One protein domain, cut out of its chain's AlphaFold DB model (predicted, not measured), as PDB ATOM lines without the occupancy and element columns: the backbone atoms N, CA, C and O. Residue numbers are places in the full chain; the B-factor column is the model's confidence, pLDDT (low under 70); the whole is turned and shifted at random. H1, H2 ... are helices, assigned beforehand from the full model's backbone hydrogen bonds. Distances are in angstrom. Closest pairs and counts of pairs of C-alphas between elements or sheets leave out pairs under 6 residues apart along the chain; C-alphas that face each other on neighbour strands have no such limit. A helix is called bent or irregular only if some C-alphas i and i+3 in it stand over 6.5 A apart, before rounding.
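This is residues 10 to 82 and 139 to 157 of the 157 residues of an uncharacterized protein of Zymoseptoria tritici ST99CH_1E4 (UniProt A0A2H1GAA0). This is a loose body of little regular structure: the longest helix, H1, lies along one side, and residues 26 to 62 wind from it to short H2, beyond which H3 leads outward and residues 73 to 82 stick out. The printed part has 92 residues, with 32 in three named helices, H1, H2, H3, and no named strand: class all helix. It is loose, radius of gyration of the C-alphas 15.8 A, spanning 46 by 39 by 26 A.

Start at H1, residues 10 to 25, apart from H2, residues 63 to 67, and H3, residues 70 to 80. H2 and H3 are apart too, joined by a tight link. Every O i to N i+4 pair is within hydrogen-bond range in H1 and H3; H2 has 0 of 1, but 2 of 2 O i to N i+3 pairs.

Find C-alpha 10 at (19.870, 31.099, -11.478); from there H1 runs 21.9 A. H2 spans 8.3 A, neither bent nor irregular, but only just: C-alphas 63 and 66 are 6.1 A apart. H3 runs 15.4 A to C-alpha 80 at (44.741, 3.685, -5.716).

Residues 83 to 138 are cut out, C-alphas 82 and 139 standing 26.8 A apart. The link H1 to H2 is long, 37 residues. Residues 10 to 29 have pLDDT under 70.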
ATOM      1  N   LEU A  10      19.097  31.740 -12.547       67.88
ATOM      2  CA  LEU A  10      19.870  31.099 -11.478       67.88
ATOM      3  C   LEU A  10      20.590  29.829 -11.942       67.88
ATOM      4  O   LEU A  10      21.697  29.544 -11.490       67.88
ATOM      5  N   GLN A  11      19.971  29.070 -12.841       66.19
ATOM      6  CA  GLN A  11      20.526  27.835 -13.386       66.19
ATOM      7  C   GLN A  11      21.667  28.145 -14.362       66.19
ATOM      8  O   GLN A  11      22.764  27.620 -14.206       66.19
ATOM      9  N   GLN A  12      21.463  29.129 -15.242       69.25
ATOM     10  CA  GLN A  12      22.502  29.635 -16.147       69.25
ATOM     11  C   GLN A  12      23.695  30.242 -15.390       69.25
ATOM     12  O   GLN A  12      24.848  30.052 -15.775       69.25
ATOM     13  N   ALA A  13      23.441  30.973 -14.299       65.81
ATOM     14  CA  ALA A  13      24.499  31.533 -13.462       65.81
ATOM     15  C   ALA A  13      25.315  30.439 -12.752       65.81
ATOM     16  O   ALA A  13      26.537  30.548 -12.677       65.81
ATOM     17  N   ARG A  14      24.661  29.367 -12.281       66.94
ATOM     18  CA  ARG A  14      25.336  28.204 -11.682       66.94
ATOM     19  C   ARG A  14      26.208  27.455 -12.682       66.94
ATOM     20  O   ARG A  14      27.346  27.146 -12.355       66.94
ATOM     21  N   GLU A  15      25.710  27.212 -13.891       68.31
ATOM     22  CA  GLU A  15      26.471  26.539 -14.953       68.31
ATOM     23  C   GLU A  15      27.730  27.333 -15.333       68.31
ATOM     24  O   GLU A  15      28.822  26.775 -15.411       68.31
ATOM     25  N   ARG A  16      27.608  28.662 -15.472       66.12
ATOM     26  CA  ARG A  16      28.760  29.546 -15.727       66.12
ATOM     27  C   ARG A  16      29.768  29.543 -14.579       66.12
ATOM     28  O   ARG A  16      30.969  29.543 -14.830       66.12
ATOM     29  N   LEU A  17      29.295  29.540 -13.334       62.69
ATOM     30  CA  LEU A  17      30.165  29.500 -12.159       62.69
ATOM     31  C   LEU A  17      30.905  28.158 -12.045       62.69
ATOM     32  O   LEU A  17      32.093  28.153 -11.725       62.69
ATOM     33  N   SER A  18      30.227  27.047 -12.356       59.97
ATOM     34  CA  SER A  18      30.830  25.711 -12.442       59.97
ATOM     35  C   SER A  18      31.958  25.701 -13.469       59.97
ATOM     36  O   SER A  18      33.088  25.413 -13.106       59.97
ATOM     37  N   ALA A  19      31.702  26.163 -14.698       58.47
ATOM     38  CA  ALA A  19      32.709  26.197 -15.763       58.47
ATOM     39  C   ALA A  19      33.957  27.040 -15.411       58.47
ATOM     40  O   ALA A  19      35.081  26.702 -15.793       58.47
ATOM     41  N   ILE A  20      33.776  28.137 -14.666       61.78
ATOM     42  CA  ILE A  20      34.886  28.972 -14.175       61.78
ATOM     43  C   ILE A  20      35.659  28.250 -13.064       61.78
ATOM     44  O   ILE A  20      36.886  28.269 -13.054       61.78
ATOM     45  N   THR A  21      34.955  27.591 -12.146       54.81
ATOM     46  CA  THR A  21      35.567  26.850 -11.034       54.81
ATOM     47  C   THR A  21      36.328  25.623 -11.539       54.81
ATOM     48  O   THR A  21      37.432  25.355 -11.068       54.81
ATOM     49  N   ASP A  22      35.811  24.943 -12.560       59.00
ATOM     50  CA  ASP A  22      36.469  23.831 -13.250       59.00
ATOM     51  C   ASP A  22      37.782  24.281 -13.913       59.00
ATOM     52  O   ASP A  22      38.804  23.600 -13.827       59.00
ATOM     53  N   SER A  23      37.784  25.484 -14.502       53.78
ATOM     54  CA  SER A  23      38.978  26.087 -15.112       53.78
ATOM     55  C   SER A  23      40.046  26.484 -14.084       53.78
ATOM     56  O   SER A  23      41.228  26.499 -14.410       53.78
ATOM     57  N   ILE A  24      39.644  26.822 -12.852       55.78
ATOM     58  CA  ILE A  24      40.552  27.277 -11.786       55.78
ATOM     59  C   ILE A  24      41.076  26.108 -10.940       55.78
ATOM     60  O   ILE A  24      42.221  26.135 -10.498       55.78
ATOM     61  N   SER A  25      40.250  25.091 -10.690       53.94
ATOM     62  CA  SER A  25      40.563  23.994  -9.762       53.94
ATOM     63  C   SER A  25      41.254  22.790 -10.410       53.94
ATOM     64  O   SER A  25      41.706  21.902  -9.690       53.94
ATOM     65  N   GLY A  26      41.329  22.729 -11.746       48.66
ATOM     66  CA  GLY A  26      41.874  21.570 -12.471       48.66
ATOM     67  C   GLY A  26      40.989  20.319 -12.394       48.66
ATOM     68  O   GLY A  26      41.316  19.291 -12.978       48.66
ATOM     69  N   GLN A  27      39.848  20.406 -11.711       52.44
ATOM     70  CA  GLN A  27      38.857  19.349 -11.589       52.44
ATOM     71  C   GLN A  27      37.675  19.728 -12.477       52.44
ATOM     72  O   GLN A  27      36.872  20.560 -12.067       52.44
ATOM     73  N   PRO A  28      37.543  19.184 -13.694       54.34
ATOM     74  CA  PRO A  28      36.336  19.389 -14.470       54.34
ATOM     75  C   PRO A  28      35.219  18.583 -13.815       54.34
ATOM     76  O   PRO A  28      35.028  17.398 -14.094       54.34
ATOM     77  N   HIS A  29      34.484  19.227 -12.912       65.06
ATOM     78  CA  HIS A  29      33.243  18.693 -12.394       65.06
ATOM     79  C   HIS A  29      32.176  18.871 -13.467       65.06
ATOM     80  O   HIS A  29      31.419  19.841 -13.491       65.06
ATOM     81  N   PHE A  30      32.089  17.890 -14.366       74.69
ATOM     82  CA  PHE A  30      30.983  17.855 -15.308       74.69
ATOM     83  C   PHE A  30      29.677  17.635 -14.537       74.69
ATOM     84  O   PHE A  30      29.402  16.547 -14.026       74.69
ATOM     85  N   THR A  31      28.868  18.688 -14.427       82.94
ATOM     86  CA  THR A  31      27.555  18.603 -13.788       82.94
ATOM     87  C   THR A  31      26.541  18.134 -14.818       82.94
ATOM     88  O   THR A  31      26.128  18.886 -15.699       82.94
ATOM     89  N   PHE A  32      26.128  16.875 -14.703       86.69
ATOM     90  CA  PHE A  32      25.095  16.320 -15.567       86.69
ATOM     91  C   PHE A  32      23.709  16.851 -15.172       86.69
ATOM     92  O   PHE A  32      23.366  16.830 -13.985       86.69
ATOM     93  N   PRO A  33      22.877  17.294 -16.134       88.69
ATOM     94  CA  PRO A  33      21.470  17.549 -15.855       88.69
ATOM     95  C   PRO A  33      20.764  16.234 -15.498       88.69
ATOM     96  O   PRO A  33      21.185  15.148 -15.905       88.69
ATOM     97  N   ALA A  34      19.649  16.323 -14.769       90.31
ATOM     98  CA  ALA A  34      18.779  15.165 -14.578       90.31
ATOM     99  C   ALA A  34      18.307  14.622 -15.939       90.31
ATOM    100  O   ALA A  34      18.143  15.389 -16.889       90.31
ATOM    101  N   PHE A  35      18.037  13.318 -16.032       88.50
ATOM    102  CA  PHE A  35      17.661  12.659 -17.290       88.50
ATOM    103  C   PHE A  35      16.495  13.360 -18.020       88.50
ATOM    104  O   PHE A  35      16.579  13.665 -19.212       88.50
ATOM    105  N   ASP A  36      15.440  13.715 -17.284       91.56
ATOM    106  CA  ASP A  36      14.268  14.420 -17.827       91.56
ATOM    107  C   ASP A  36      14.556  15.874 -18.237       91.56
ATOM    108  O   ASP A  36      13.758  16.500 -18.935       91.56
ATOM    109  N   GLN A  37      15.689  16.422 -17.797       90.94
ATOM    110  CA  GLN A  37      16.146  17.782 -18.079       90.94
ATOM    111  C   GLN A  37      17.233  17.828 -19.158       90.94
ATOM    112  O   GLN A  37      17.709  18.916 -19.483       90.94
ATOM    113  N   LEU A  38      17.623  16.682 -19.729       91.50
ATOM    114  CA  LEU A  38      18.557  16.652 -20.851       91.50
ATOM    115  C   LEU A  38      18.020  17.508 -22.012       91.50
ATOM    116  O   LEU A  38      16.829  17.397 -22.346       91.50
ATOM    117  N   PRO A  39      18.872  18.342 -22.643       91.31
ATOM    118  CA  PRO A  39      18.491  19.108 -23.820       91.31
ATOM    119  C   PRO A  39      17.928  18.201 -24.913       91.31
ATOM    120  O   PRO A  39      18.421  17.100 -25.154       91.31
ATOM    121  N   LYS A  40      16.887  18.671 -25.603       93.81
ATOM    122  CA  LYS A  40      16.316  17.908 -26.712       93.81
ATOM    123  C   LYS A  40      17.281  17.884 -27.887       93.81
ATOM    124  O   LYS A  40      17.629  18.933 -28.425       93.81
ATOM    125  N   VAL A  41      17.606  16.684 -28.344       94.25
ATOM    126  CA  VAL A  41      18.329  16.463 -29.596       94.25
ATOM    127  C   VAL A  41      17.306  16.275 -30.713       94.25
ATOM    128  O   VAL A  41      16.429  15.412 -30.635       94.25
ATOM    129  N   ALA A  42      17.380  17.112 -31.749       91.25
ATOM    130  CA  ALA A  42      16.423  17.088 -32.850       91.25
ATOM    131  C   ALA A  42      16.367  15.699 -33.515       91.25
ATOM    132  O   ALA A  42      17.394  15.106 -33.836       91.25
ATOM    133  N   GLY A  43      15.155  15.174 -33.707       91.00
ATOM    134  CA  GLY A  43      14.934  13.858 -34.319       91.00
ATOM    135  C   GLY A  43      15.235  12.651 -33.419       91.00
ATOM    136  O   GLY A  43      15.038  11.523 -33.866       91.00
ATOM    137  N   GLN A  44      15.658  12.860 -32.168       93.69
ATOM    138  CA  GLN A  44      15.980  11.793 -31.217       93.69
ATOM    139  C   GLN A  44      14.991  11.759 -30.038       93.69
ATOM    140  O   GLN A  44      14.357  12.775 -29.729       93.69
ATOM    141  N   PRO A  45      14.808  10.598 -29.382       91.31
ATOM    142  CA  PRO A  45      13.974  10.503 -28.185       91.31
ATOM    143  C   PRO A  45      14.551  11.321 -27.017       91.31
ATOM    144  O   PRO A  45      15.754  11.592 -26.956       91.31
ATOM    145  N   GLN A  46      13.685  11.688 -26.063       92.81
ATOM    146  CA  GLN A  46      14.133  12.265 -24.790       92.81
ATOM    147  C   GLN A  46      15.112  11.298 -24.113       92.81
ATOM    148  O   GLN A  46      14.870  10.092 -24.093       92.81
ATOM    149  N   GLY A  47      16.206  11.837 -23.575       91.12
ATOM    150  CA  GLY A  47      17.291  11.042 -22.996       91.12
ATOM    151  C   GLY A  47      18.506  10.868 -23.908       91.12
ATOM    152  O   GLY A  47      19.523  10.344 -23.463       91.12
ATOM    153  N   CYS A  48      18.447  11.325 -25.163       93.44
ATOM    154  CA  CYS A  48      19.630  11.392 -26.015       93.44
ATOM    155  C   CYS A  48      20.615  12.450 -25.488       93.44
ATOM    156  O   CYS A  48      20.287  13.632 -25.442       93.44
ATOM    157  N   ALA A  49      21.822  12.023 -25.113       93.12
ATOM    158  CA  ALA A  49      22.872  12.887 -24.562       93.12
ATOM    159  C   ALA A  49      23.852  13.425 -25.627       93.12
ATOM    160  O   ALA A  49      24.973  13.824 -25.308       93.12
ATOM    161  N   TRP A  50      23.478  13.393 -26.908       94.31
ATOM    162  CA  TRP A  50      24.306  13.965 -27.974       94.31
ATOM    163  C   TRP A  50      24.402  15.481 -27.836       94.31
ATOM    164  O   TRP A  50      23.464  16.138 -27.389       94.31
ATOM    165  N   GLY A  51      25.557  16.027 -28.198       93.50
ATOM    166  CA  GLY A  51      25.869  17.438 -28.019       93.50
ATOM    167  C   GLY A  51      26.255  17.849 -26.596       93.50
ATOM    168  O   GLY A  51      26.667  18.985 -26.391       93.50
ATOM    169  N   LEU A  52      26.169  16.949 -25.607       92.31
ATOM    170  CA  LEU A  52      26.482  17.279 -24.212       92.31
ATOM    171  C   LEU A  52      27.948  17.704 -24.009       92.31
ATOM    172  O   LEU A  52      28.227  18.559 -23.174       92.31
ATOM    173  N   PHE A  53      28.863  17.117 -24.781       92.56
ATOM    174  CA  PHE A  53      30.298  17.411 -24.741       92.56
ATOM    175  C   PHE A  53      30.768  18.293 -25.909       92.56
ATOM    176  O   PHE A  53      31.971  18.512 -26.057       92.56
ATOM    177  N   ASP A  54      29.847  18.801 -26.738       93.81
ATOM    178  CA  ASP A  54      30.212  19.657 -27.867       93.81
ATOM    179  C   ASP A  54      30.929  20.919 -27.384       93.81
ATOM    180  O   ASP A  54      30.599  21.517 -26.356       93.81
ATOM    181  N   LYS A  55      31.899  21.364 -28.182       91.06
ATOM    182  CA  LYS A  55      32.571  22.649 -27.997       91.06
ATOM    183  C   LYS A  55      32.034  23.641 -29.028       91.06
ATOM    184  O   LYS A  55      31.572  23.232 -30.094       91.06
ATOM    185  N   PRO A  56      32.095  24.959 -28.772       91.25
ATOM    186  CA  PRO A  56      31.684  25.947 -29.763       91.25
ATOM    187  C   PRO A  56      32.366  25.706 -31.120       91.25
ATOM    188  O   PRO A  56      33.589  25.746 -31.225       91.25
ATOM    189  N   GLY A  57      31.564  25.426 -32.150       91.75
ATOM    190  CA  GLY A  57      32.046  25.155 -33.509       91.75
ATOM    191  C   GLY A  57      32.610  23.749 -33.757       91.75
ATOM    192  O   GLY A  57      33.109  23.504 -34.850       91.75
ATOM    193  N   SER A  58      32.535  22.821 -32.796       94.62
ATOM    194  CA  SER A  58      33.067  21.462 -32.943       94.62
ATOM    195  C   SER A  58      32.190  20.431 -32.232       94.62
ATOM    196  O   SER A  58      31.939  20.526 -31.030       94.62
ATOM    197  N   LYS A  59      31.738  19.431 -32.994       95.00
ATOM    198  CA  LYS A  59      31.033  18.272 -32.450       95.00
ATOM    199  C   LYS A  59      32.005  17.343 -31.740       95.00
ATOM    200  O   LYS A  59      33.079  17.061 -32.265       95.00
ATOM    201  N   ASP A  60      31.595  16.836 -30.590       95.88
ATOM    202  CA  ASP A  60      32.344  15.818 -29.871       95.88
ATOM    203  C   ASP A  60      32.217  14.432 -30.527       95.88
ATOM    204  O   ASP A  60      31.158  14.070 -31.052       95.88
ATOM    205  N   GLU A  61      33.296  13.650 -30.449       95.69
ATOM    206  CA  GLU A  61      33.384  12.263 -30.933       95.69
ATOM    207  C   GLU A  61      33.820  11.271 -29.838       95.69
ATOM    208  O   GLU A  61      33.910  10.071 -30.100       95.69
ATOM    209  N   LEU A  62      34.098  11.749 -28.618       94.94
ATOM    210  CA  LEU A  62      34.685  10.951 -27.535       94.94
ATOM    211  C   LEU A  62      33.676  10.572 -26.440       94.94
ATOM    212  O   LEU A  62      33.904   9.628 -25.679       94.94
ATOM    213  N   GLY A  63      32.552  11.276 -26.348       94.12
ATOM    214  CA  GLY A  63      31.518  11.056 -25.352       94.12
ATOM    215  C   GLY A  63      32.068  11.135 -23.932       94.12
ATOM    216  O   GLY A  63      32.788  12.061 -23.559       94.12
ATOM    217  N   THR A  64      31.745  10.132 -23.121       93.88
ATOM    218  CA  THR A  64      32.152  10.074 -21.712       93.88
ATOM    219  C   THR A  64      33.650   9.851 -21.510       93.88
ATOM    220  O   THR A  64      34.119  10.015 -20.387       93.88
ATOM    221  N   LEU A  65      34.431   9.546 -22.555       94.62
ATOM    222  CA  LEU A  65      35.896   9.535 -22.444       94.62
ATOM    223  C   LEU A  65      36.449  10.925 -22.104       94.62
ATOM    224  O   LEU A  65      37.492  11.016 -21.465       94.62
ATOM    225  N   ASN A  66      35.718  12.000 -22.426       93.25
ATOM    226  CA  ASN A  66      36.062  13.363 -22.010       93.25
ATOM    227  C   ASN A  66      36.101  13.549 -20.480       93.25
ATOM    228  O   ASN A  66      36.674  14.527 -20.006       93.25
ATOM    229  N   LEU A  67      35.514  12.632 -19.700       92.00
ATOM    230  CA  LEU A  67      35.572  12.659 -18.235       92.00
ATOM    231  C   LEU A  67      36.928  12.187 -17.688       92.00
ATOM    232  O   LEU A  67      37.260  12.490 -16.546       92.00
ATOM    233  N   LEU A  68      37.721  11.462 -18.486       92.75
ATOM    234  CA  LEU A  68      39.041  10.957 -18.104       92.75
ATOM    235  C   LEU A  68      40.103  12.047 -18.257       92.75
ATOM    236  O   LEU A  68      40.922  12.039 -19.175       92.75
ATOM    237  N   THR A  69      40.075  13.022 -17.358       90.88
ATOM    238  CA  THR A  69      40.959  14.187 -17.451       90.88
ATOM    239  C   THR A  69      42.337  13.895 -16.858       90.88
ATOM    240  O   THR A  69      42.458  13.013 -16.004       90.88
ATOM    241  N   PRO A  70      43.400  14.619 -17.268       92.38
ATOM    242  CA  PRO A  70      44.750  14.376 -16.750       92.38
ATOM    243  C   PRO A  70      44.830  14.420 -15.219       92.38
ATOM    244  O   PRO A  70      45.555  13.636 -14.607       92.38
ATOM    245  N   ASP A  71      44.054  15.306 -14.600       89.06
ATOM    246  CA  ASP A  71      43.980  15.466 -13.152       89.06
ATOM    247  C   ASP A  71      43.278  14.292 -12.476       89.06
ATOM    248  O   ASP A  71      43.812  13.763 -11.498       89.06
ATOM    249  N   LEU A  72      42.153  13.827 -13.032       89.88
ATOM    250  CA  LEU A  72      41.452  12.645 -12.536       89.88
ATOM    251  C   LEU A  72      42.333  11.393 -12.642       89.88
ATOM    252  O   LEU A  72      42.444  10.630 -11.684       89.88
ATOM    253  N   VAL A  73      43.006  11.206 -13.781       93.62
ATOM    254  CA  VAL A  73      43.906  10.067 -14.011       93.62
ATOM    255  C   VAL A  73      45.090  10.106 -13.041       93.62
ATOM    256  O   VAL A  73      45.398   9.098 -12.404       93.62
ATOM    257  N   ARG A  74      45.728  11.274 -12.869       94.25
ATOM    258  CA  ARG A  74      46.824  11.461 -11.904       94.25
ATOM    259  C   ARG A  74      46.363  11.175 -10.478       94.25
ATOM    260  O   ARG A  74      47.064  10.481  -9.741       94.25
ATOM    261  N   GLN A  75      45.204  11.702 -10.089       94.81
ATOM    262  CA  GLN A  75      44.633  11.478  -8.770       94.81
ATOM    263  C   GLN A  75      44.399   9.986  -8.532       94.81
ATOM    264  O   GLN A  75      44.952   9.456  -7.570       94.81
ATOM    265  N   ALA A  76      43.668   9.309  -9.423       95.19
ATOM    266  CA  ALA A  76      43.378   7.882  -9.319       95.19
ATOM    267  C   ALA A  76      44.665   7.051  -9.209       95.19
ATOM    268  O   ALA A  76      44.800   6.242  -8.296       95.19
ATOM    269  N   ALA A  77      45.665   7.316 -10.056       96.19
ATOM    270  CA  ALA A  77      46.952   6.629  -9.984       96.19
ATOM    271  C   ALA A  77      47.646   6.840  -8.624       96.19
ATOM    272  O   ALA A  77      48.083   5.880  -7.995       96.19
ATOM    273  N   SER A  78      47.711   8.084  -8.139       96.31
ATOM    274  CA  SER A  78      48.358   8.418  -6.860       96.31
ATOM    275  C   SER A  78      47.617   7.888  -5.626       96.31
ATOM    276  O   SER A  78      48.230   7.707  -4.569       96.31
ATOM    277  N   GLN A  79      46.299   7.681  -5.740       96.56
ATOM    278  CA  GLN A  79      45.429   7.307  -4.628       96.56
ATOM    279  C   GLN A  79      45.183   5.801  -4.530       96.56
ATOM    280  O   GLN A  79      45.117   5.289  -3.412       96.56
ATOM    281  N   GLU A  80      45.110   5.103  -5.661       97.00
ATOM    282  CA  GLU A  80      44.741   3.685  -5.716       97.00
ATOM    283  C   GLU A  80      45.959   2.754  -5.819       97.00
ATOM    284  O   GLU A  80      45.965   1.664  -5.245       97.00
ATOM    285  N   ILE A  81      47.045   3.173  -6.484       97.38
ATOM    286  CA  ILE A  81      48.253   2.344  -6.621       97.38
ATOM    287  C   ILE A  81      49.057   2.410  -5.315       97.38
ATOM    288  O   ILE A  81      49.927   3.261  -5.131       97.38
ATOM    289  N   ARG A  82      48.739   1.513  -4.374       97.69
ATOM    290  CA  ARG A  82      49.368   1.460  -3.038       97.69
ATOM    291  C   ARG A  82      50.307   0.280  -2.829       97.69
ATOM    292  O   ARG A  82      51.321   0.429  -2.157       97.69
ATOM    293  N   TRP A 139      36.708  -3.311 -26.149       96.00
ATOM    294  CA  TRP A 139      35.975  -2.056 -26.042       96.00
ATOM    295  C   TRP A 139      35.152  -1.856 -27.308       96.00
ATOM    296  O   TRP A 139      35.695  -1.836 -28.414       96.00
ATOM    297  N   ASP A 140      33.850  -1.655 -27.142       96.75
ATOM    298  CA  ASP A 140      32.971  -1.289 -28.244       96.75
ATOM    299  C   ASP A 140      32.978   0.228 -28.411       96.75
ATOM    300  O   ASP A 140      32.628   0.978 -27.499       96.75
ATOM    301  N   SER A 141      33.403   0.697 -29.585       95.69
ATOM    302  CA  SER A 141      33.427   2.131 -29.867       95.69
ATOM    303  C   SER A 141      32.010   2.708 -29.925       95.69
ATOM    304  O   SER A 141      31.028   2.000 -30.154       95.69
ATOM    305  N   LEU A 142      31.905   4.035 -29.851       96.25
ATOM    306  CA  LEU A 142      30.642   4.764 -30.027       96.25
ATOM    307  C   LEU A 142      30.000   4.580 -31.422       96.25
ATOM    308  O   LEU A 142      28.873   5.025 -31.654       96.25
ATOM    309  N   LYS A 143      30.711   3.921 -32.347       94.50
ATOM    310  CA  LYS A 143      30.242   3.543 -33.685       94.50
ATOM    311  C   LYS A 143      29.955   2.043 -33.823       94.50
ATOM    312  O   LYS A 143      29.546   1.606 -34.890       94.50
ATOM    313  N   HIS A 144      30.152   1.240 -32.774       96.31
ATOM    314  CA  HIS A 144      29.895  -0.200 -32.838       96.31
ATOM    315  C   HIS A 144      28.410  -0.505 -33.071       96.31
ATOM    316  O   HIS A 144      28.071  -1.391 -33.854       96.31
ATOM    317  N   PHE A 145      27.526   0.251 -32.413       94.81
ATOM    318  CA  PHE A 145      26.091   0.029 -32.491       94.81
ATOM    319  C   PHE A 145      25.331   1.351 -32.604       94.81
ATOM    320  O   PHE A 145      25.147   2.078 -31.629       94.81
ATOM    321  N   GLY A 146      24.912   1.676 -33.827       94.12
ATOM    322  CA  GLY A 146      24.139   2.881 -34.114       94.12
ATOM    323  C   GLY A 146      22.684   2.784 -33.652       94.12
ATOM    324  O   GLY A 146      22.135   1.704 -33.404       94.12
ATOM    325  N   HIS A 147      22.022   3.937 -33.587       93.69
ATOM    326  CA  HIS A 147      20.591   4.007 -33.330       93.69
ATOM    327  C   HIS A 147      19.815   3.507 -34.554       93.69
ATOM    328  O   HIS A 147      19.734   4.181 -35.580       93.69
ATOM    329  N   GLN A 148      19.212   2.324 -34.427       94.56
ATOM    330  CA  GLN A 148      18.630   1.570 -35.546       94.56
ATOM    331  C   GLN A 148      17.572   2.350 -36.339       94.56
ATOM    332  O   GLN A 148      17.532   2.262 -37.561       94.56
ATOM    333  N   LYS A 149      16.731   3.150 -35.668       92.75
ATOM    334  CA  LYS A 149      15.662   3.904 -36.341       92.75
ATOM    335  C   LYS A 149      16.195   5.048 -37.208       92.75
ATOM    336  O   LYS A 149      15.601   5.328 -38.243       92.75
ATOM    337  N   SER A 150      17.255   5.736 -36.775       93.00
ATOM    338  CA  SER A 150      17.825   6.857 -37.538       93.00
ATOM    339  C   SER A 150      19.021   6.467 -38.404       93.00
ATOM    340  O   SER A 150      19.399   7.254 -39.260       93.00
ATOM    341  N   GLY A 151      19.630   5.298 -38.177       94.81
ATOM    342  CA  GLY A 151      20.857   4.880 -38.861       94.81
ATOM    343  C   GLY A 151      22.077   5.743 -38.518       94.81
ATOM    344  O   GLY A 151      23.027   5.772 -39.288       94.81
ATOM    345  N   LEU A 152      22.029   6.457 -37.389       95.06
ATOM    346  CA  LEU A 152      23.077   7.382 -36.951       95.06
ATOM    347  C   LEU A 152      23.848   6.791 -35.770       95.06
ATOM    348  O   LEU A 152      23.265   6.119 -34.912       95.06
ATOM    349  N   TYR A 153      25.134   7.095 -35.701       95.88
ATOM    350  CA  TYR A 153      26.011   6.803 -34.575       95.88
ATOM    351  C   TYR A 153      26.097   8.004 -33.639       95.88
ATOM    352  O   TYR A 153      25.402   9.008 -33.813       95.88
ATOM    353  N   TYR A 154      26.946   7.895 -32.614       96.06
ATOM    354  CA  TYR A 154      27.145   8.958 -31.641       96.06
ATOM    355  C   TYR A 154      27.276  10.347 -32.284       96.06
ATOM    356  O   TYR A 154      27.967  10.537 -33.286       96.06
ATOM    357  N   ASN A 155      26.553  11.297 -31.692       95.50
ATOM    358  CA  ASN A 155      26.479  12.703 -32.081       95.50
ATOM    359  C   ASN A 155      26.012  12.989 -33.526       95.50
ATOM    360  O   ASN A 155      26.237  14.072 -34.087       95.50
ATOM    361  N   GLY A 156      25.295  12.031 -34.115       93.25
ATOM    362  CA  GLY A 156      24.730  12.132 -35.458       93.25
ATOM    363  C   GLY A 156      25.751  11.893 -36.564       93.25
ATOM    364  O   GLY A 156      25.587  12.466 -37.641       93.25
ATOM    365  N   SER A 157      26.802  11.123 -36.267       89.62
ATOM    366  CA  SER A 157      27.730  10.593 -37.274       89.62
ATOM    367  C   SER A 157      27.170   9.388 -38.022       89.62
ATOM    368  O   SER A 157      26.131   8.838 -37.586       89.62
TER     369      SER A 157